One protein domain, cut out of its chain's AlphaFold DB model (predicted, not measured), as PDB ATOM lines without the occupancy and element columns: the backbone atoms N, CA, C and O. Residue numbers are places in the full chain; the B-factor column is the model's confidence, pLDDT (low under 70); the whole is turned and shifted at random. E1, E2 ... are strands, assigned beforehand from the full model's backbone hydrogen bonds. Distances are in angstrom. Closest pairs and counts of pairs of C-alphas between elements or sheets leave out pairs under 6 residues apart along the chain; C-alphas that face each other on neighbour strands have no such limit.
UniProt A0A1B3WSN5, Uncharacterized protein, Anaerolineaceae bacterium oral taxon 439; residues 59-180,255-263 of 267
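AT A GLANCE: This is residues 59 to 180 and 255 to 263 of the 267 residues of an uncharacterized protein of Anaerolineaceae bacterium oral taxon 439 (UniProt A0A1B3WSN5). Two twisted sheets lie face to face as a sandwich, their strands crossed at 66 degrees: E1, E2, E3, E8 and E7 make one layer, E4, E5, E6, E9 and E10 the other. The long bent hairpin of E2 and E3 reaches past the second sheet and makes one end of the longest axis; the long link between E7 and E8 makes the other. The printed part has 131 residues with no named helix and ten named strands, E1 to E10 along the chain, all strand in class. The first sheet has the order E1, E2, E3, E8, E7, all antiparallel; the second is branched, its neighbour pairs antiparallel. The whole is elongated, spanning 55 by 32 by 21 A, and only just compact, close to loose, with a radius of gyration of the C-alphas of 16.4 A.

HOW THE PARTS SIT: E1, residues 59 to 62, and E2, residues 65 to 83, form a hairpin, with N 60 and O 67 2.9 A apart. E2 and E3, residues 88 to 105, form a hairpin too, with N 73 and O 98 2.9 A apart; these three strands are a meander, each the antiparallel neighbour of the one before. E2 bends by 85 degrees at residue 75, and E3 by 81 degrees at residue 93. E8, residues 148 to 158, is antiparallel to E3, with N 99 and O 154 2.9 A apart, and to the edge strand E7, residues 131 to 134, with N 153 and O 133 2.9 A apart. In the other sheet E9, residues 168 to 178, has E4, residues 110 to 114, and E5, residues 120 to 122, on one side, and E10, residues 255 to 262, on the other side. N 112 and O 176 of E4 and E9 are 2.8 A apart, N 121 and O 169 of E5 and E9 2.9 A, and N 170 and O 260 of E9 and E10 2.9 A. E6, residues 125 to 127, forms a hairpin with E5, with N 127 and O 120 2.8 A apart. Between the sheets, the closest C-alphas of E1 and E10 are those of Val 62 and Gly 256, 5.9 A apart.

IN THESE COORDINATES: E1 begins at C-alpha 59, (-37.342, 40.189, -42.548). E2 is 41.1 A long, E3 41.6 A, E8 33.0 A, E9 29.0 A and E10 21.5 A. E10 ends at C-alpha 262, (-31.895, 43.222, -33.487).

THE WHOLE: The C-alphas farthest apart are those of Glu 86 and Lys 145, 56.6 A. Residues 181 to 254 are not printed; C-alphas 180 and 255 are 20.6 A apart across the cut. The link from E7 to E8 is long. The mean pLDDT of the printed part is 91.7, and no printed residue is under 70.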
ATOM      1  N   GLU A  59     -37.487  40.438 -41.112       98.06
ATOM      2  CA  GLU A  59     -37.342  40.189 -42.548       98.06
ATOM      3  C   GLU A  59     -37.182  41.490 -43.334       98.06
ATOM      4  O   GLU A  59     -37.754  42.522 -42.980       98.06
ATOM      5  N   GLU A  60     -36.410  41.430 -44.415       98.19
ATOM      6  CA  GLU A  60     -36.213  42.548 -45.331       98.19
ATOM      7  C   GLU A  60     -36.133  42.043 -46.776       98.19
ATOM      8  O   GLU A  60     -35.495  41.028 -47.059       98.19
ATOM      9  N   THR A  61     -36.760  42.766 -47.708       98.06
ATOM     10  CA  THR A  61     -36.680  42.484 -49.146       98.06
ATOM     11  C   THR A  61     -35.975  43.621 -49.870       98.06
ATOM     12  O   THR A  61     -36.486  44.740 -49.934       98.06
ATOM     13  N   VAL A  62     -34.851  43.307 -50.512       97.75
ATOM     14  CA  VAL A  62     -34.069  44.239 -51.333       97.75
ATOM     15  C   VAL A  62     -33.789  43.574 -52.673       97.75
ATOM     16  O   VAL A  62     -33.466  42.393 -52.738       97.75
ATOM     17  N   ASN A  63     -33.986  44.312 -53.769       95.12
ATOM     18  CA  ASN A  63     -33.756  43.830 -55.139       95.12
ATOM     19  C   ASN A  63     -34.416  42.472 -55.465       95.12
ATOM     20  O   ASN A  63     -33.909  41.691 -56.265       95.12
ATOM     21  N   GLY A  64     -35.587  42.217 -54.872       94.19
ATOM     22  CA  GLY A  64     -36.372  41.001 -55.093       94.19
ATOM     23  C   GLY A  64     -35.922  39.785 -54.284       94.19
ATOM     24  O   GLY A  64     -36.571  38.750 -54.392       94.19
ATOM     25  N   ILE A  65     -34.874  39.905 -53.464       97.81
ATOM     26  CA  ILE A  65     -34.447  38.865 -52.528       97.81
ATOM     27  C   ILE A  65     -34.895  39.247 -51.123       97.81
ATOM     28  O   ILE A  65     -34.584  40.332 -50.624       97.81
ATOM     29  N   THR A  66     -35.637  38.346 -50.493       98.31
ATOM     30  CA  THR A  66     -36.027  38.445 -49.090       98.31
ATOM     31  C   THR A  66     -35.017  37.700 -48.235       98.31
ATOM     32  O   THR A  66     -34.783  36.519 -48.478       98.31
ATOM     33  N   VAL A  67     -34.475  38.369 -47.223       98.50
ATOM     34  CA  VAL A  67     -33.655  37.780 -46.161       98.50
ATOM     35  C   VAL A  67     -34.463  37.808 -44.866       98.50
ATOM     36  O   VAL A  67     -35.109  38.806 -44.551       98.50
ATOM     37  N   LYS A  68     -34.448  36.698 -44.136       98.38
ATOM     38  CA  LYS A  68     -35.203  36.463 -42.907       98.38
ATOM     39  C   LYS A  68     -34.254  36.029 -41.808       98.38
ATOM     40  O   LYS A  68     -33.560  35.028 -41.961       98.38
ATOM     41  N   ILE A  69     -34.279  36.739 -40.693       98.00
ATOM     42  CA  ILE A  69     -33.640  36.302 -39.457       98.00
ATOM     43  C   ILE A  69     -34.651  35.429 -38.728       98.00
ATOM     44  O   ILE A  69     -35.748  35.887 -38.411       98.00
ATOM     45  N   ILE A  70     -34.298  34.168 -38.519       96.88
ATOM     46  CA  ILE A  70     -35.135  33.166 -37.858       96.88
ATOM     47  C   ILE A  70     -34.875  33.188 -36.356       96.88
ATOM     48  O   ILE A  70     -35.820  33.232 -35.576       96.88
ATOM     49  N   ASP A  71     -33.602  33.199 -35.960       95.62
ATOM     50  CA  ASP A  71     -33.204  33.176 -34.554       95.62
ATOM     51  C   ASP A  71     -31.812  33.796 -34.346       95.62
ATOM     52  O   ASP A  71     -30.991  33.850 -35.270       95.62
ATOM     53  N   VAL A  72     -31.549  34.244 -33.118       96.06
ATOM     54  CA  VAL A  72     -30.244  34.724 -32.655       96.06
ATOM     55  C   VAL A  72     -29.900  34.006 -31.359       96.06
ATOM     56  O   VAL A  72     -30.560  34.186 -30.341       96.06
ATOM     57  N   LYS A  73     -28.833  33.210 -31.382       94.38
ATOM     58  CA  LYS A  73     -28.407  32.384 -30.249       94.38
ATOM     59  C   LYS A  73     -27.083  32.887 -29.707       94.38
ATOM     60  O   LYS A  73     -26.159  33.146 -30.476       94.38
ATOM     61  N   LEU A  74     -26.983  32.968 -28.385       94.31
ATOM     62  CA  LEU A  74     -25.735  33.217 -27.679       94.31
ATOM     63  C   LEU A  74     -25.420  32.015 -26.788       94.31
ATOM     64  O   LEU A  74     -26.216  31.643 -25.930       94.31
ATOM     65  N   SER A  75     -24.256  31.409 -26.987       93.12
ATOM     66  CA  SER A  75     -23.785  30.258 -26.214       93.12
ATOM     67  C   SER A  75     -22.320  30.433 -25.809       93.12
ATOM     68  O   SER A  75     -21.610  31.313 -26.298       93.12
ATOM     69  N   ILE A  76     -21.857  29.598 -24.877       93.50
ATOM     70  CA  ILE A  76     -20.427  29.383 -24.641       93.50
ATOM     71  C   ILE A  76     -20.096  27.993 -25.168       93.50
ATOM     72  O   ILE A  76     -20.699  27.010 -24.734       93.50
ATOM     73  N   GLU A  77     -19.145  27.910 -26.093       91.56
ATOM     74  CA  GLU A  77     -18.723  26.655 -26.712       91.56
ATOM     75  C   GLU A  77     -17.204  26.507 -26.635       91.56
ATOM     76  O   GLU A  77     -16.463  27.481 -26.771       91.56
ATOM     77  N   SER A  78     -16.737  25.273 -26.449       89.25
ATOM     78  CA  SER A  78     -15.314  24.954 -26.541       89.25
ATOM     79  C   SER A  78     -14.905  24.877 -28.012       89.25
ATOM     80  O   SER A  78     -15.497  24.126 -28.793       89.25
ATOM     81  N   ARG A  79     -13.904  25.671 -28.396       85.44
ATOM     82  CA  ARG A  79     -13.333  25.723 -29.744       85.44
ATOM     83  C   ARG A  79     -11.905  25.205 -29.721       85.44
ATOM     84  O   ARG A  79     -11.113  25.587 -28.863       85.44
ATOM     85  N   GLU A  80     -11.570  24.366 -30.690       83.31
ATOM     86  CA  GLU A  80     -10.195  23.943 -30.941       83.31
ATOM     87  C   GLU A  80      -9.462  25.024 -31.740       83.31
ATOM     88  O   GLU A  80      -9.860  25.374 -32.851       83.31
ATOM     89  N   LEU A  81      -8.395  25.571 -31.167       77.44
ATOM     90  CA  LEU A  81      -7.599  26.640 -31.757       77.44
ATOM     91  C   LEU A  81      -6.146  26.201 -31.851       77.44
ATOM     92  O   LEU A  81      -5.591  25.606 -30.930       77.44
ATOM     93  N   TRP A  82      -5.506  26.526 -32.969       75.81
ATOM     94  CA  TRP A  82      -4.072  26.329 -33.107       75.81
ATOM     95  C   TRP A  82      -3.309  27.355 -32.257       75.81
ATOM     96  O   TRP A  82      -3.441  28.563 -32.462       75.81
ATOM     97  N   SER A  83      -2.495  26.874 -31.320       75.19
ATOM     98  CA  SER A  83      -1.587  27.687 -30.513       75.19
ATOM     99  C   SER A  83      -0.236  27.788 -31.215       75.19
ATOM    100  O   SER A  83       0.524  26.824 -31.266       75.19
ATOM    101  N   ASP A  84       0.114  28.968 -31.734       74.88
ATOM    102  CA  ASP A  84       1.439  29.190 -32.337       74.88
ATOM    103  C   ASP A  84       2.587  29.080 -31.316       74.88
ATOM    104  O   ASP A  84       3.729  28.789 -31.689       74.88
ATOM    105  N   THR A  85       2.288  29.310 -30.031       80.44
ATOM    106  CA  THR A  85       3.276  29.271 -28.941       80.44
ATOM    107  C   THR A  85       3.629  27.835 -28.576       80.44
ATOM    108  O   THR A  85       4.808  27.476 -28.590       80.44
ATOM    109  N   GLU A  86       2.616  27.014 -28.298       82.81
ATOM    110  CA  GLU A  86       2.800  25.613 -27.902       82.81
ATOM    111  C   GLU A  86       2.929  24.680 -29.119       82.81
ATOM    112  O   GLU A  86       3.435  23.567 -29.001       82.81
ATOM    113  N   LYS A  87       2.567  25.154 -30.323       83.50
ATOM    114  CA  LYS A  87       2.478  24.368 -31.568       83.50
ATOM    115  C   LYS A  87       1.558  23.155 -31.432       83.50
ATOM    116  O   LYS A  87       1.840  22.088 -31.982       83.50
ATOM    117  N   GLU A  88       0.464  23.338 -30.706       86.12
ATOM    118  CA  GLU A  88      -0.544  22.320 -30.434       86.12
ATOM    119  C   GLU A  88      -1.951  22.907 -30.596       86.12
ATOM    120  O   GLU A  88      -2.139  24.125 -30.637       86.12
ATOM    121  N   ILE A  89      -2.943  22.026 -30.737       83.31
ATOM    122  CA  ILE A  89      -4.352  22.416 -30.704       83.31
ATOM    123  C   ILE A  89      -4.758  22.521 -29.238       83.31
ATOM    124  O   ILE A  89      -4.710  21.535 -28.503       83.31
ATOM    125  N   GLU A  90      -5.175  23.711 -28.830       83.31
ATOM    126  CA  GLU A  90      -5.709  23.977 -27.504       83.31
ATOM    127  C   GLU A  90      -7.217  24.201 -27.596       83.31
ATOM    128  O   GLU A  90      -7.714  24.874 -28.500       83.31
ATOM    129  N   SER A  91      -7.958  23.634 -26.648       85.06
ATOM    130  CA  SER A  91      -9.376  23.934 -26.490       85.06
ATOM    131  C   SER A  91      -9.537  25.187 -25.638       85.06
ATOM    132  O   SER A  91      -9.033  25.241 -24.515       85.06
ATOM    133  N   ALA A  92     -10.266  26.174 -26.150       88.19
ATOM    134  CA  ALA A  92     -10.613  27.379 -25.415       88.19
ATOM    135  C   ALA A  92     -12.113  27.646 -25.509       88.19
ATOM    136  O   ALA A  92     -12.710  27.525 -26.579       88.19
ATOM    137  N   ASP A  93     -12.707  28.056 -24.392       93.44
ATOM    138  CA  ASP A  93     -14.095  28.499 -24.376       93.44
ATOM    139  C   ASP A  93     -14.219  29.836 -25.117       93.44
ATOM    140  O   ASP A  93     -13.451  30.776 -24.881       93.44
ATOM    141  N   LYS A  94     -15.207  29.919 -26.005       93.94
ATOM    142  CA  LYS A  94     -15.571  31.121 -26.758       93.94
ATOM    143  C   LYS A  94     -17.038  31.445 -26.536       93.94
ATOM    144  O   LYS A  94     -17.867  30.546 -26.412       93.94
ATOM    145  N   LYS A  95     -17.359  32.738 -26.508       94.50
ATOM    146  CA  LYS A  95     -18.736  33.209 -26.676       94.50
ATOM    147  C   LYS A  95     -19.090  33.087 -28.149       94.50
ATOM    148  O   LYS A  95     -18.409  33.671 -28.986       94.50
ATOM    149  N   VAL A  96     -20.134  32.335 -28.454       94.31
ATOM    150  CA  VAL A  96     -20.575  32.061 -29.817       94.31
ATOM    151  C   VAL A  96     -21.907  32.749 -30.038       94.31
ATOM    152  O   VAL A  96     -22.896  32.432 -29.383       94.31
ATOM    153  N   LEU A  97     -21.918  33.699 -30.964       95.94
ATOM    154  CA  LEU A  97     -23.126  34.346 -31.448       95.94
ATOM    155  C   LEU A  97     -23.485  33.722 -32.798       95.94
ATOM    156  O   LEU A  97     -22.695  33.784 -33.742       95.94
ATOM    157  N   ALA A  98     -24.660  33.109 -32.885       95.44
ATOM    158  CA  ALA A  98     -25.146  32.461 -34.092       95.44
ATOM    159  C   ALA A  98     -26.428  33.130 -34.592       95.44
ATOM    160  O   ALA A  98     -27.368  33.327 -33.826       95.44
ATOM    161  N   PHE A  99     -26.470  33.436 -35.887       96.56
ATOM    162  CA  PHE A  99     -27.664  33.922 -36.574       96.56
ATOM    163  C   PHE A  99     -28.182  32.837 -37.504       96.56
ATOM    164  O   PHE A  99     -27.474  32.410 -38.420       96.56
ATOM    165  N   ASP A 100     -29.418  32.416 -37.274       96.00
ATOM    166  CA  ASP A 100     -30.148  31.513 -38.151       96.00
ATOM    167  C   ASP A 100     -30.885  32.338 -39.198       96.00
ATOM    168  O   ASP A 100     -31.732  33.165 -38.860       96.00
ATOM    169  N   VAL A 101     -30.536  32.150 -40.470       97.00
ATOM    170  CA  VAL A 101     -30.996  33.017 -41.556       97.00
ATOM    171  C   VAL A 101     -31.535  32.182 -42.701       97.00
ATOM    172  O   VAL A 101     -30.891  31.234 -43.137       97.00
ATOM    173  N   CYS A 102     -32.698  32.557 -43.223       97.25
ATOM    174  CA  CYS A 102     -33.229  32.019 -44.471       97.25
ATOM    175  C   CYS A 102     -33.374  33.135 -45.499       97.25
ATOM    176  O   CYS A 102     -33.662  34.278 -45.154       97.25
ATOM    177  N   PHE A 103     -33.201  32.823 -46.775       97.69
ATOM    178  CA  PHE A 103     -33.337  33.799 -47.844       97.69
ATOM    179  C   PHE A 103     -33.885  33.176 -49.118       97.69
ATOM    180  O   PHE A 103     -33.690  31.993 -49.399       97.69
ATOM    181  N   SER A 104     -34.607  33.982 -49.892       97.56
ATOM    182  CA  SER A 104     -35.179  33.545 -51.162       97.56
ATOM    183  C   SER A 104     -34.103  33.423 -52.238       97.56
ATOM    184  O   SER A 104     -33.281  34.327 -52.377       97.56
ATOM    185  N   THR A 105     -34.166  32.387 -53.068       96.50
ATOM    186  CA  THR A 105     -33.253  32.186 -54.200       96.50
ATOM    187  C   THR A 105     -34.000  32.373 -55.529       96.50
ATOM    188  O   THR A 105     -35.120  31.878 -55.695       96.50
ATOM    189  N   PRO A 106     -33.466  33.151 -56.486       96.75
ATOM    190  CA  PRO A 106     -34.196  33.520 -57.701       96.75
ATOM    191  C   PRO A 106     -34.229  32.415 -58.768       96.75
ATOM    192  O   PRO A 106     -35.077  32.464 -59.658       96.75
ATOM    193  N   ASP A 107     -33.299  31.465 -58.704       95.50
ATOM    194  CA  ASP A 107     -33.099  30.374 -59.657       95.50
ATOM    195  C   ASP A 107     -32.389  29.184 -58.977       95.50
ATOM    196  O   ASP A 107     -32.127  29.225 -57.776       95.50
ATOM    197  N   SER A 108     -32.117  28.116 -59.728       89.81
ATOM    198  CA  SER A 108     -31.534  26.849 -59.257       89.81
ATOM    199  C   SER A 108     -30.036  26.883 -58.934       89.81
ATOM    200  O   SER A 108     -29.459  25.822 -58.699       89.81
ATOM    201  N   GLY A 109     -29.396  28.056 -58.977       88.25
ATOM    202  CA  GLY A 109     -27.982  28.200 -58.632       88.25
ATOM    203  C   GLY A 109     -27.679  27.814 -57.181       88.25
ATOM    204  O   GLY A 109     -28.563  27.810 -56.325       88.25
ATOM    205  N   GLU A 110     -26.413  27.531 -56.879       89.50
ATOM    206  CA  GLU A 110     -25.967  27.319 -55.500       89.50
ATOM    207  C   GLU A 110     -25.754  28.674 -54.810       89.50
ATOM    208  O   GLU A 110     -24.657  29.229 -54.806       89.50
ATOM    209  N   TRP A 111     -26.842  29.252 -54.297       93.00
ATOM    210  CA  TRP A 111     -26.847  30.600 -53.723       93.00
ATOM    211  C   TRP A 111     -26.318  30.636 -52.288       93.00
ATOM    212  O   TRP A 111     -26.662  29.777 -51.482       93.00
ATOM    213  N   SER A 112     -25.575  31.684 -51.944       92.88
ATOM    214  CA  SER A 112     -25.119  32.007 -50.591       92.88
ATOM    215  C   SER A 112     -25.253  33.497 -50.298       92.88
ATOM    216  O   SER A 112     -25.240  34.329 -51.209       92.88
ATOM    217  N   LEU A 113     -25.383  33.834 -49.015       94.06
ATOM    218  CA  LEU A 113     -25.340  35.215 -48.545       94.06
ATOM    219  C   LEU A 113     -23.926  35.582 -48.104       94.06
ATOM    220  O   LEU A 113     -23.221  34.792 -47.477       94.06
ATOM    221  N   PHE A 114     -23.535  36.818 -48.386       92.50
ATOM    222  CA  PHE A 114     -22.243  37.350 -47.994       92.50
ATOM    223  C   PHE A 114     -22.396  38.640 -47.196       92.50
ATOM    224  O   PHE A 114     -23.157  39.541 -47.559       92.50
ATOM    225  N   GLY A 115     -21.628  38.738 -46.115       89.94
ATOM    226  CA  GLY A 115     -21.393  39.974 -45.380       89.94
ATOM    227  C   GLY A 115     -19.924  40.382 -45.465       89.94
ATOM    228  O   GLY A 115     -19.030  39.537 -45.562       89.94
ATOM    229  N   GLY A 116     -19.673  41.690 -45.411       86.94
ATOM    230  CA  GLY A 116     -18.327  42.252 -45.437       86.94
ATOM    231  C   GLY A 116     -17.529  42.013 -44.150       86.94
ATOM    232  O   GLY A 116     -17.831  41.157 -43.318       86.94
ATOM    233  N   GLN A 117     -16.468  42.802 -43.959       84.88
ATOM    234  CA  GLN A 117     -15.596  42.682 -42.779       84.88
ATOM    235  C   GLN A 117     -16.288  43.044 -41.457       84.88
ATOM    236  O   GLN A 117     -15.833  42.623 -40.399       84.88
ATOM    237  N   GLU A 118     -17.371  43.812 -41.517       91.25
ATOM    238  CA  GLU A 118     -18.109  44.290 -40.349       91.25
ATOM    239  C   GLU A 118     -19.568  43.828 -40.407       91.25
ATOM    240  O   GLU A 118     -20.498  44.625 -40.294       91.25
ATOM    241  N   MET A 119     -19.744  42.531 -40.646       94.75
ATOM    242  CA  MET A 119     -21.041  41.891 -40.820       94.75
ATOM    243  C   MET A 119     -21.927  42.000 -39.573       94.75
ATOM    244  O   MET A 119     -23.130  42.199 -39.714       94.75
ATOM    245  N   VAL A 120     -21.344  41.895 -38.375       96.25
ATOM    246  CA  VAL A 120     -22.041  42.099 -37.097       96.25
ATOM    247  C   VAL A 120     -21.412  43.259 -36.339       96.25
ATOM    248  O   VAL A 120     -20.188  43.335 -36.226       96.25
ATOM    249  N   LYS A 121     -22.245  44.145 -35.785       96.50
ATOM    250  CA  LYS A 121     -21.822  45.264 -34.933       96.50
ATOM    251  C   LYS A 121     -22.635  45.327 -33.650       96.50
ATOM    252  O   LYS A 121     -23.844  45.126 -33.684       96.50
ATOM    253  N   PHE A 122     -21.971  45.656 -32.549       95.38
ATOM    254  CA  PHE A 122     -22.592  45.978 -31.263       95.38
ATOM    255  C   PHE A 122     -21.610  46.775 -30.404       95.38
ATOM    256  O   PHE A 122     -20.410  46.497 -30.405       95.38
ATOM    257  N   GLY A 123     -22.086  47.796 -29.688       91.25
ATOM    258  CA  GLY A 123     -21.210  48.697 -28.932       91.25
ATOM    259  C   GLY A 123     -20.057  49.249 -29.788       91.25
ATOM    260  O   GLY A 123     -20.282  49.918 -30.796       91.25
ATOM    261  N   SER A 124     -18.812  48.968 -29.389       90.31
ATOM    262  CA  SER A 124     -17.597  49.301 -30.155       90.31
ATOM    263  C   SER A 124     -17.022  48.133 -30.967       90.31
ATOM    264  O   SER A 124     -15.929  48.257 -31.518       90.31
ATOM    265  N   VAL A 125     -17.702  46.988 -30.989       93.12
ATOM    266  CA  VAL A 125     -17.261  45.767 -31.665       93.12
ATOM    267  C   VAL A 125     -17.833  45.723 -33.079       93.12
ATOM    268  O   VAL A 125     -19.014  45.988 -33.300       93.12
ATOM    269  N   ALA A 126     -16.978  45.357 -34.030       93.00
ATOM    270  CA  ALA A 126     -17.348  44.995 -35.390       93.00
ATOM    271  C   ALA A 126     -16.665  43.669 -35.732       93.00
ATOM    272  O   ALA A 126     -15.459  43.520 -35.527       93.00
ATOM    273  N   ALA A 127     -17.439  42.703 -36.215       91.50
ATOM    274  CA  ALA A 127     -16.983  41.345 -36.445       91.50
ATOM    275  C   ALA A 127     -17.344  40.859 -37.846       91.50
ATOM    276  O   ALA A 127     -18.421  41.141 -38.380       91.50
ATOM    277  N   ARG A 128     -16.436  40.063 -38.408       91.12
ATOM    278  CA  ARG A 128     -16.684  39.237 -39.584       91.12
ATOM    279  C   ARG A 128     -17.104  37.845 -39.129       91.12
ATOM    280  O   ARG A 128     -16.651  37.377 -38.090       91.12
ATOM    281  N   GLN A 129     -17.911  37.182 -39.944       86.88
ATOM    282  CA  GLN A 129     -18.240  35.772 -39.777       86.88
ATOM    283  C   GLN A 129     -16.978  34.902 -39.666       86.88
ATOM    284  O   GLN A 129     -16.070  35.004 -40.497       86.88
ATOM    285  N   ASN A 130     -16.962  34.007 -38.675       80.56
ATOM    286  CA  ASN A 130     -15.949  32.963 -38.530       80.56
ATOM    287  C   ASN A 130     -16.291  31.752 -39.402       80.56
ATOM    288  O   ASN A 130     -15.431  31.230 -40.109       80.56
ATOM    289  N   GLN A 131     -17.553  31.318 -39.354       80.75
ATOM    290  CA  GLN A 131     -18.022  30.120 -40.041       80.75
ATOM    291  C   GLN A 131     -19.444  30.296 -40.578       80.75
ATOM    292  O   GLN A 131     -20.312  30.888 -39.931       80.75
ATOM    293  N   GLY A 132     -19.679  29.761 -41.775       79.56
ATOM    294  CA  GLY A 132     -21.008  29.551 -42.340       79.56
ATOM    295  C   GLY A 132     -21.330  28.072 -42.365       79.56
ATOM    296  O   GLY A 132     -20.514  27.266 -42.810       79.56
ATOM    297  N   MET A 133     -22.507  27.713 -41.870       85.44
ATOM    298  CA  MET A 133     -23.037  26.361 -41.991       85.44
ATOM    299  C   MET A 133     -24.257  26.416 -42.906       85.44
ATOM    300  O   MET A 133     -25.303  26.870 -42.456       85.44
ATOM    301  N   PRO A 134     -24.149  26.014 -44.180       82.50
ATOM    302  CA  PRO A 134     -25.307  25.878 -45.057       82.50
ATOM    303  C   PRO A 134     -26.061  24.564 -44.805       82.50
ATOM    304  O   PRO A 134     -25.448  23.541 -44.495       82.50
ATOM    305  N   ASN A 135     -27.385  24.572 -44.990       81.44
ATOM    306  CA  ASN A 135     -28.196  23.352 -45.055       81.44
ATOM    307  C   ASN A 135     -28.656  23.089 -46.492       81.44
ATOM    308  O   ASN A 135     -29.586  23.720 -46.986       81.44
ATOM    309  N   TRP A 136     -28.010  22.117 -47.133       75.50
ATOM    310  CA  TRP A 136     -28.296  21.701 -48.508       75.50
ATOM    311  C   TRP A 136     -29.439  20.683 -48.631       75.50
ATOM    312  O   TRP A 136     -29.849  20.356 -49.740       75.50
ATOM    313  N   TRP A 137     -29.935  20.133 -47.518       76.81
ATOM    314  CA  TRP A 137     -30.909  19.033 -47.532       76.81
ATOM    315  C   TRP A 137     -32.354  19.522 -47.551       76.81
ATOM    316  O   TRP A 137     -33.195  18.906 -48.204       76.81
ATOM    317  N   ASP A 138     -32.637  20.615 -46.843       83.50
ATOM    318  CA  ASP A 138     -33.983  21.191 -46.750       83.50
ATOM    319  C   ASP A 138     -34.190  22.376 -47.708       83.50
ATOM    320  O   ASP A 138     -35.204  23.063 -47.616       83.50
ATOM    321  N   GLU A 139     -33.249  22.633 -48.625       88.19
ATOM    322  CA  GLU A 139     -33.372  23.710 -49.608       88.19
ATOM    323  C   GLU A 139     -34.604  23.509 -50.501       88.19
ATOM    324  O   GLU A 139     -34.858  22.433 -51.053       88.19
ATOM    325  N   LYS A 140     -35.359  24.591 -50.694       93.19
ATOM    326  CA  LYS A 140     -36.421  24.645 -51.687       93.19
ATOM    327  C   LYS A 140     -35.867  25.286 -52.951       93.19
ATOM    328  O   LYS A 140     -35.617  26.483 -52.963       93.19
ATOM    329  N   LEU A 141     -35.732  24.517 -54.025       92.38
ATOM    330  CA  LEU A 141     -35.254  25.041 -55.307       92.38
ATOM    331  C   LEU A 141     -36.321  25.895 -56.011       92.38
ATOM    332  O   LEU A 141     -37.519  25.602 -55.934       92.38
ATOM    333  N   ALA A 142     -35.876  26.926 -56.730       95.31
ATOM    334  CA  ALA A 142     -36.725  27.695 -57.634       95.31
ATOM    335  C   ALA A 142     -37.168  26.837 -58.835       95.31
ATOM    336  O   ALA A 142     -36.417  25.995 -59.324       95.31
ATOM    337  N   ASP A 143     -38.385  27.061 -59.340       94.06
ATOM    338  CA  ASP A 143     -39.005  26.215 -60.378       94.06
ATOM    339  C   ASP A 143     -39.512  26.998 -61.606       94.06
ATOM    340  O   ASP A 143     -40.321  26.499 -62.393       94.06
ATOM    341  N   GLY A 144     -39.098  28.258 -61.751       94.06
ATOM    342  CA  GLY A 144     -39.572  29.163 -62.803       94.06
ATOM    343  C   GLY A 144     -40.953  29.762 -62.530       94.06
ATOM    344  O   GLY A 144     -41.405  30.629 -63.278       94.06
ATOM    345  N   LYS A 145     -41.632  29.347 -61.452       94.81
ATOM    346  CA  LYS A 145     -42.939  29.877 -61.023       94.81
ATOM    347  C   LYS A 145     -42.922  30.434 -59.618       94.81
ATOM    348  O   LYS A 145     -43.686  31.350 -59.329       94.81
ATOM    349  N   THR A 146     -42.069  29.900 -58.760       94.50
ATOM    350  CA  THR A 146     -41.824  30.298 -57.380       94.50
ATOM    351  C   THR A 146     -40.322  30.428 -57.175       94.50
ATOM    352  O   THR A 146     -39.549  29.645 -57.725       94.50
ATOM    353  N   MET A 147     -39.919  31.443 -56.412       96.38
ATOM    354  CA  MET A 147     -38.552  31.517 -55.907       96.38
ATOM    355  C   MET A 147     -38.294  30.343 -54.966       96.38
ATOM    356  O   MET A 147     -39.214  29.844 -54.301       96.38
ATOM    357  N   GLY A 148     -37.037  29.930 -54.924       96.00
ATOM    358  CA  GLY A 148     -36.551  29.010 -53.924       96.00
ATOM    359  C   GLY A 148     -36.341  29.697 -52.577       96.00
ATOM    360  O   GLY A 148     -36.577  30.899 -52.422       96.00
ATOM    361  N   GLU A 149     -35.923  28.921 -51.591       96.19
ATOM    362  CA  GLU A 149     -35.572  29.390 -50.257       96.19
ATOM    363  C   GLU A 149     -34.508  28.465 -49.667       96.19
ATOM    364  O   GLU A 149     -34.648  27.239 -49.695       96.19
ATOM    365  N   LYS A 150     -33.451  29.071 -49.130       94.56
ATOM    366  CA  LYS A 150     -32.309  28.391 -48.523       94.56
ATOM    367  C   LYS A 150     -32.044  28.979 -47.145       94.56
ATOM    368  O   LYS A 150     -32.305  30.160 -46.930       94.56
ATOM    369  N   CYS A 151     -31.519  28.167 -46.231       94.69
ATOM    370  CA  CYS A 151     -31.139  28.617 -44.898       94.69
ATOM    371  C   CYS A 151     -29.666  28.332 -44.587       94.69
ATOM    372  O   CYS A 151     -29.108  27.300 -44.973       94.69
ATOM    373  N   GLU A 152     -29.045  29.265 -43.874       94.00
ATOM    374  CA  GLU A 152     -27.644  29.259 -43.468       94.00
ATOM    375  C   GLU A 152     -27.532  29.761 -42.019       94.00
ATOM    376  O   GLU A 152     -28.245  30.677 -41.605       94.00
ATOM    377  N   ARG A 153     -26.622  29.161 -41.242       94.44
ATOM    378  CA  ARG A 153     -26.256  29.631 -39.900       94.44
ATOM    379  C   ARG A 153     -24.925  30.368 -39.967       94.44
ATOM    380  O   ARG A 153     -23.914  29.796 -40.384       94.44
ATOM    381  N   PHE A 154     -24.927  31.620 -39.527       94.94
ATOM    382  CA  PHE A 154     -23.753  32.488 -39.467       94.94
ATOM    383  C   PHE A 154     -23.213  32.514 -38.043       94.94
ATOM    384  O   PHE A 154     -23.932  32.903 -37.128       94.94
ATOM    385  N   ILE A 155     -21.963  32.094 -37.859       94.12
ATOM    386  CA  ILE A 155     -21.344  31.910 -36.545       94.12
ATOM    387  C   ILE A 155     -20.210  32.917 -36.354       94.12
ATOM    388  O   ILE A 155     -19.347  33.075 -37.228       94.12
ATOM    389  N   PHE A 156     -20.217  33.560 -35.190       94.81
ATOM    390  CA  PHE A 156     -19.237  34.543 -34.750       94.81
ATOM    391  C   PHE A 156     -18.685  34.127 -33.387       94.81
ATOM    392  O   PHE A 156     -19.446  33.959 -32.435       94.81
ATOM    393  N   ASP A 157     -17.366  33.982 -33.297       93.50
ATOM    394  CA  ASP A 157     -16.681  33.568 -32.075       93.50
ATOM    395  C   ASP A 157     -15.982  34.775 -31.431       93.50
ATOM    396  O   ASP A 157     -15.170  35.459 -32.058       93.50
ATOM    397  N   PHE A 158     -16.253  34.995 -30.148       93.56
ATOM    398  CA  PHE A 158     -15.680  36.058 -29.328       93.56
ATOM    399  C   PHE A 158     -14.961  35.479 -28.109       93.56
ATOM    400  O   PHE A 158     -15.295  34.396 -27.617       93.56
ATOM    401  N   ASP A 159     -13.983  36.218 -27.586       92.44
ATOM    402  CA  ASP A 159     -13.428  35.915 -26.268       92.44
ATOM    403  C   ASP A 159     -14.512  36.042 -25.186       92.44
ATOM    404  O   ASP A 159     -15.467  36.816 -25.303       92.44
ATOM    405  N   THR A 160     -14.405  35.237 -24.128       93.12
ATOM    406  CA  THR A 160     -15.452  35.133 -23.096       93.12
ATOM    407  C   THR A 160     -15.624  36.405 -22.267       93.12
ATOM    408  O   THR A 160     -16.678  36.597 -21.657       93.12
ATOM    409  N   ASP A 161     -14.643  37.304 -22.277       93.19
ATOM    410  CA  ASP A 161     -14.682  38.618 -21.637       93.19
ATOM    411  C   ASP A 161     -15.378  39.696 -22.485       93.19
ATOM    412  O   ASP A 161     -15.744  40.738 -21.946       93.19
ATOM    413  N   VAL A 162     -15.644  39.446 -23.773       93.81
ATOM    414  CA  VAL A 162     -16.398  40.373 -24.630       93.81
ATOM    415  C   VAL A 162     -17.864  40.409 -24.197       93.81
ATOM    416  O   VAL A 162     -18.567  39.395 -24.230       93.81
ATOM    417  N   GLU A 163     -18.354  41.575 -23.787       92.50
ATOM    418  CA  GLU A 163     -19.771  41.799 -23.484       92.50
ATOM    419  C   GLU A 163     -20.550  42.033 -24.785       92.50
ATOM    420  O   GLU A 163     -20.304  42.999 -25.508       92.50
ATOM    421  N   ILE A 164     -21.464  41.112 -25.104       92.50
ATOM    422  CA  ILE A 164     -22.344  41.201 -26.274       92.50
ATOM    423  C   ILE A 164     -23.650  41.844 -25.821       92.50
ATOM    424  O   ILE A 164     -24.535  41.182 -25.277       92.50
ATOM    425  N   GLU A 165     -23.739  43.155 -26.021       89.50
ATOM    426  CA  GLU A 165     -24.896  43.954 -25.631       89.50
ATOM    427  C   GLU A 165     -25.724  44.344 -26.860       89.50
ATOM    428  O   GLU A 165     -25.176  44.893 -27.819       89.50
ATOM    429  N   PRO A 166     -27.042  44.107 -26.838       92.31
ATOM    430  CA  PRO A 166     -27.949  44.694 -27.810       92.31
ATOM    431  C   PRO A 166     -27.929  46.239 -27.805       92.31
ATOM    432  O   PRO A 166     -27.592  46.856 -26.790       92.31
ATOM    433  N   PRO A 167     -28.338  46.895 -28.907       94.88
ATOM    434  CA  PRO A 167     -28.782  46.297 -30.163       94.88
ATOM    435  C   PRO A 167     -27.614  45.763 -31.003       94.88
ATOM    436  O   PRO A 167     -26.532  46.353 -31.058       94.88
ATOM    437  N   LEU A 168     -27.867  44.656 -31.699       96.88
ATOM    438  CA  LEU A 168     -26.971  44.078 -32.693       96.88
ATOM    439  C   LEU A 168     -27.368  44.585 -34.081       96.88
ATOM    440  O   LEU A 168     -28.542  44.547 -34.442       96.88
ATOM    441  N   THR A 169     -26.400  45.002 -34.889       97.44
ATOM    442  CA  THR A 169     -26.609  45.245 -36.320       97.44
ATOM    443  C   THR A 169     -26.008  44.098 -37.117       97.44
ATOM    444  O   THR A 169     -24.805  43.869 -37.021       97.44
ATOM    445  N   LEU A 170     -26.820  43.409 -37.917       97.62
ATOM    446  CA  LEU A 170     -26.383  42.392 -38.876       97.62
ATOM    447  C   LEU A 170     -26.549  42.932 -40.300       97.62
ATOM    448  O   LEU A 170     -27.591  43.497 -40.626       97.62
ATOM    449  N   THR A 171     -25.534  42.787 -41.150       97.62
ATOM    450  CA  THR A 171     -25.557  43.297 -42.529       97.62
ATOM    451  C   THR A 171     -25.095  42.257 -43.540       97.62
ATOM    452  O   THR A 171     -23.991  41.725 -43.435       97.62
ATOM    453  N   PHE A 172     -25.910  42.040 -44.568       97.50
ATOM    454  CA  PHE A 172     -25.548  41.281 -45.763       97.50
ATOM    455  C   PHE A 172     -25.378  42.242 -46.936       97.50
ATOM    456  O   PHE A 172     -26.244  43.079 -47.187       97.50
ATOM    457  N   GLU A 173     -24.261  42.140 -47.649       96.50
ATOM    458  CA  GLU A 173     -23.911  43.039 -48.754       96.50
ATOM    459  C   GLU A 173     -24.383  42.493 -50.102       96.50
ATOM    460  O   GLU A 173     -24.758  43.269 -50.983       96.50
ATOM    461  N   GLU A 174     -24.400  41.170 -50.262       96.06
ATOM    462  CA  GLU A 174     -24.796  40.510 -51.502       96.06
ATOM    463  C   GLU A 174     -25.304  39.082 -51.265       96.06
ATOM    464  O   GLU A 174     -24.944  38.416 -50.292       96.06
ATOM    465  N   ALA A 175     -26.145  38.622 -52.186       96.25
ATOM    466  CA  ALA A 175     -26.445  37.217 -52.409       96.25
ATOM    467  C   ALA A 175     -25.793  36.810 -53.732       96.25
ATOM    468  O   ALA A 175     -25.959  37.511 -54.734       96.25
ATOM    469  N   PHE A 176     -25.068  35.697 -53.760       94.69
ATOM    470  CA  PHE A 176     -24.369  35.249 -54.960       94.69
ATOM    471  C   PHE A 176     -24.500  33.742 -55.165       94.69
ATOM    472  O   PHE A 176     -24.616  32.995 -54.200       94.69
ATOM    473  N   ALA A 177     -24.490  33.301 -56.418       91.75
ATOM    474  CA  ALA A 177     -24.496  31.899 -56.800       91.75
ATOM    475  C   ALA A 177     -23.100  31.467 -57.235       91.75
ATOM    476  O   ALA A 177     -22.486  32.104 -58.096       91.75
ATOM    477  N   ILE A 178     -22.632  30.349 -56.690       79.81
ATOM    478  CA  ILE A 178     -21.482  29.632 -57.240       79.81
ATOM    479  C   ILE A 178     -21.968  28.539 -58.197       79.81
ATOM    480  O   ILE A 178     -23.061  27.995 -58.012       79.81
ATOM    481  N   PRO A 179     -21.202  28.206 -59.248       72.69
ATOM    482  CA  PRO A 179     -21.543  27.066 -60.081       72.69
ATOM    483  C   PRO A 179     -21.445  25.776 -59.260       72.69
ATOM    484  O   PRO A 179     -20.434  25.529 -58.602       72.69
ATOM    485  N   ARG A 180     -22.476  24.932 -59.334       74.06
ATOM    486  CA  ARG A 180     -22.486  23.624 -58.667       74.06
ATOM    487  C   ARG A 180     -21.378  22.728 -59.228       74.06
ATOM    488  O   ARG A 180     -21.375  22.427 -60.419       74.06
ATOM    489  N   TYR A 255     -26.863  42.457 -55.352       96.44
ATOM    490  CA  TYR A 255     -26.408  43.363 -54.307       96.44
ATOM    491  C   TYR A 255     -27.557  43.763 -53.376       96.44
ATOM    492  O   TYR A 255     -28.669  44.031 -53.839       96.44
ATOM    493  N   GLY A 256     -27.270  43.829 -52.079       93.81
ATOM    494  CA  GLY A 256     -28.135  44.401 -51.052       93.81
ATOM    495  C   GLY A 256     -27.921  45.920 -50.910       93.81
ATOM    496  O   GLY A 256     -27.904  46.622 -51.929       93.81
ATOM    497  N   PRO A 257     -27.752  46.457 -49.682       96.19
ATOM    498  CA  PRO A 257     -27.579  45.730 -48.420       96.19
ATOM    499  C   PRO A 257     -28.911  45.323 -47.771       96.19
ATOM    500  O   PRO A 257     -29.886  46.059 -47.881       96.19
ATOM    501  N   TRP A 258     -28.916  44.200 -47.051       98.31
ATOM    502  CA  TRP A 258     -29.950  43.868 -46.061       98.31
ATOM    503  C   TRP A 258     -29.392  44.172 -44.674       98.31
ATOM    504  O   TRP A 258     -28.318  43.667 -44.333       98.31
ATOM    505  N   ILE A 259     -30.075  45.014 -43.901       97.69
ATOM    506  CA  ILE A 259     -29.595  45.541 -42.620       97.69
ATOM    507  C   ILE A 259     -30.650  45.293 -41.548       97.69
ATOM    508  O   ILE A 259     -31.754  45.830 -41.594       97.69
ATOM    509  N   PHE A 260     -30.267  44.536 -40.524       98.12
ATOM    510  CA  PHE A 260     -31.135  44.183 -39.411       98.12
ATOM    511  C   PHE A 260     -30.614  44.802 -38.121       98.12
ATOM    512  O   PHE A 260     -29.472  44.553 -37.738       98.12
ATOM    513  N   GLU A 261     -31.459  45.571 -37.438       97.19
ATOM    514  CA  GLU A 261     -31.247  45.990 -36.052       97.19
ATOM    515  C   GLU A 261     -32.045  45.052 -35.142       97.19
ATOM    516  O   GLU A 261     -33.268  44.960 -35.248       97.19
ATOM    517  N   LEU A 262     -31.344  44.310 -34.289       96.56
ATOM    518  CA  LEU A 262     -31.895  43.222 -33.487       96.56
ATOM    519  C   LEU A 262     -31.653  43.506 -32.006       96.56
ATOM    520  O   LEU A 262     -30.544  43.868 -31.616       96.56
ATOM    521  N   ASP A 263     -32.676  43.302 -31.183       94.75
ATOM    522  CA  ASP A 263     -32.608  43.464 -29.727       94.75
ATOM    523  C   ASP A 263     -32.938  42.129 -29.033       94.75
ATOM    524  O   ASP A 263     -34.060  41.940 -28.559       94.75
TER     525      ASP A 263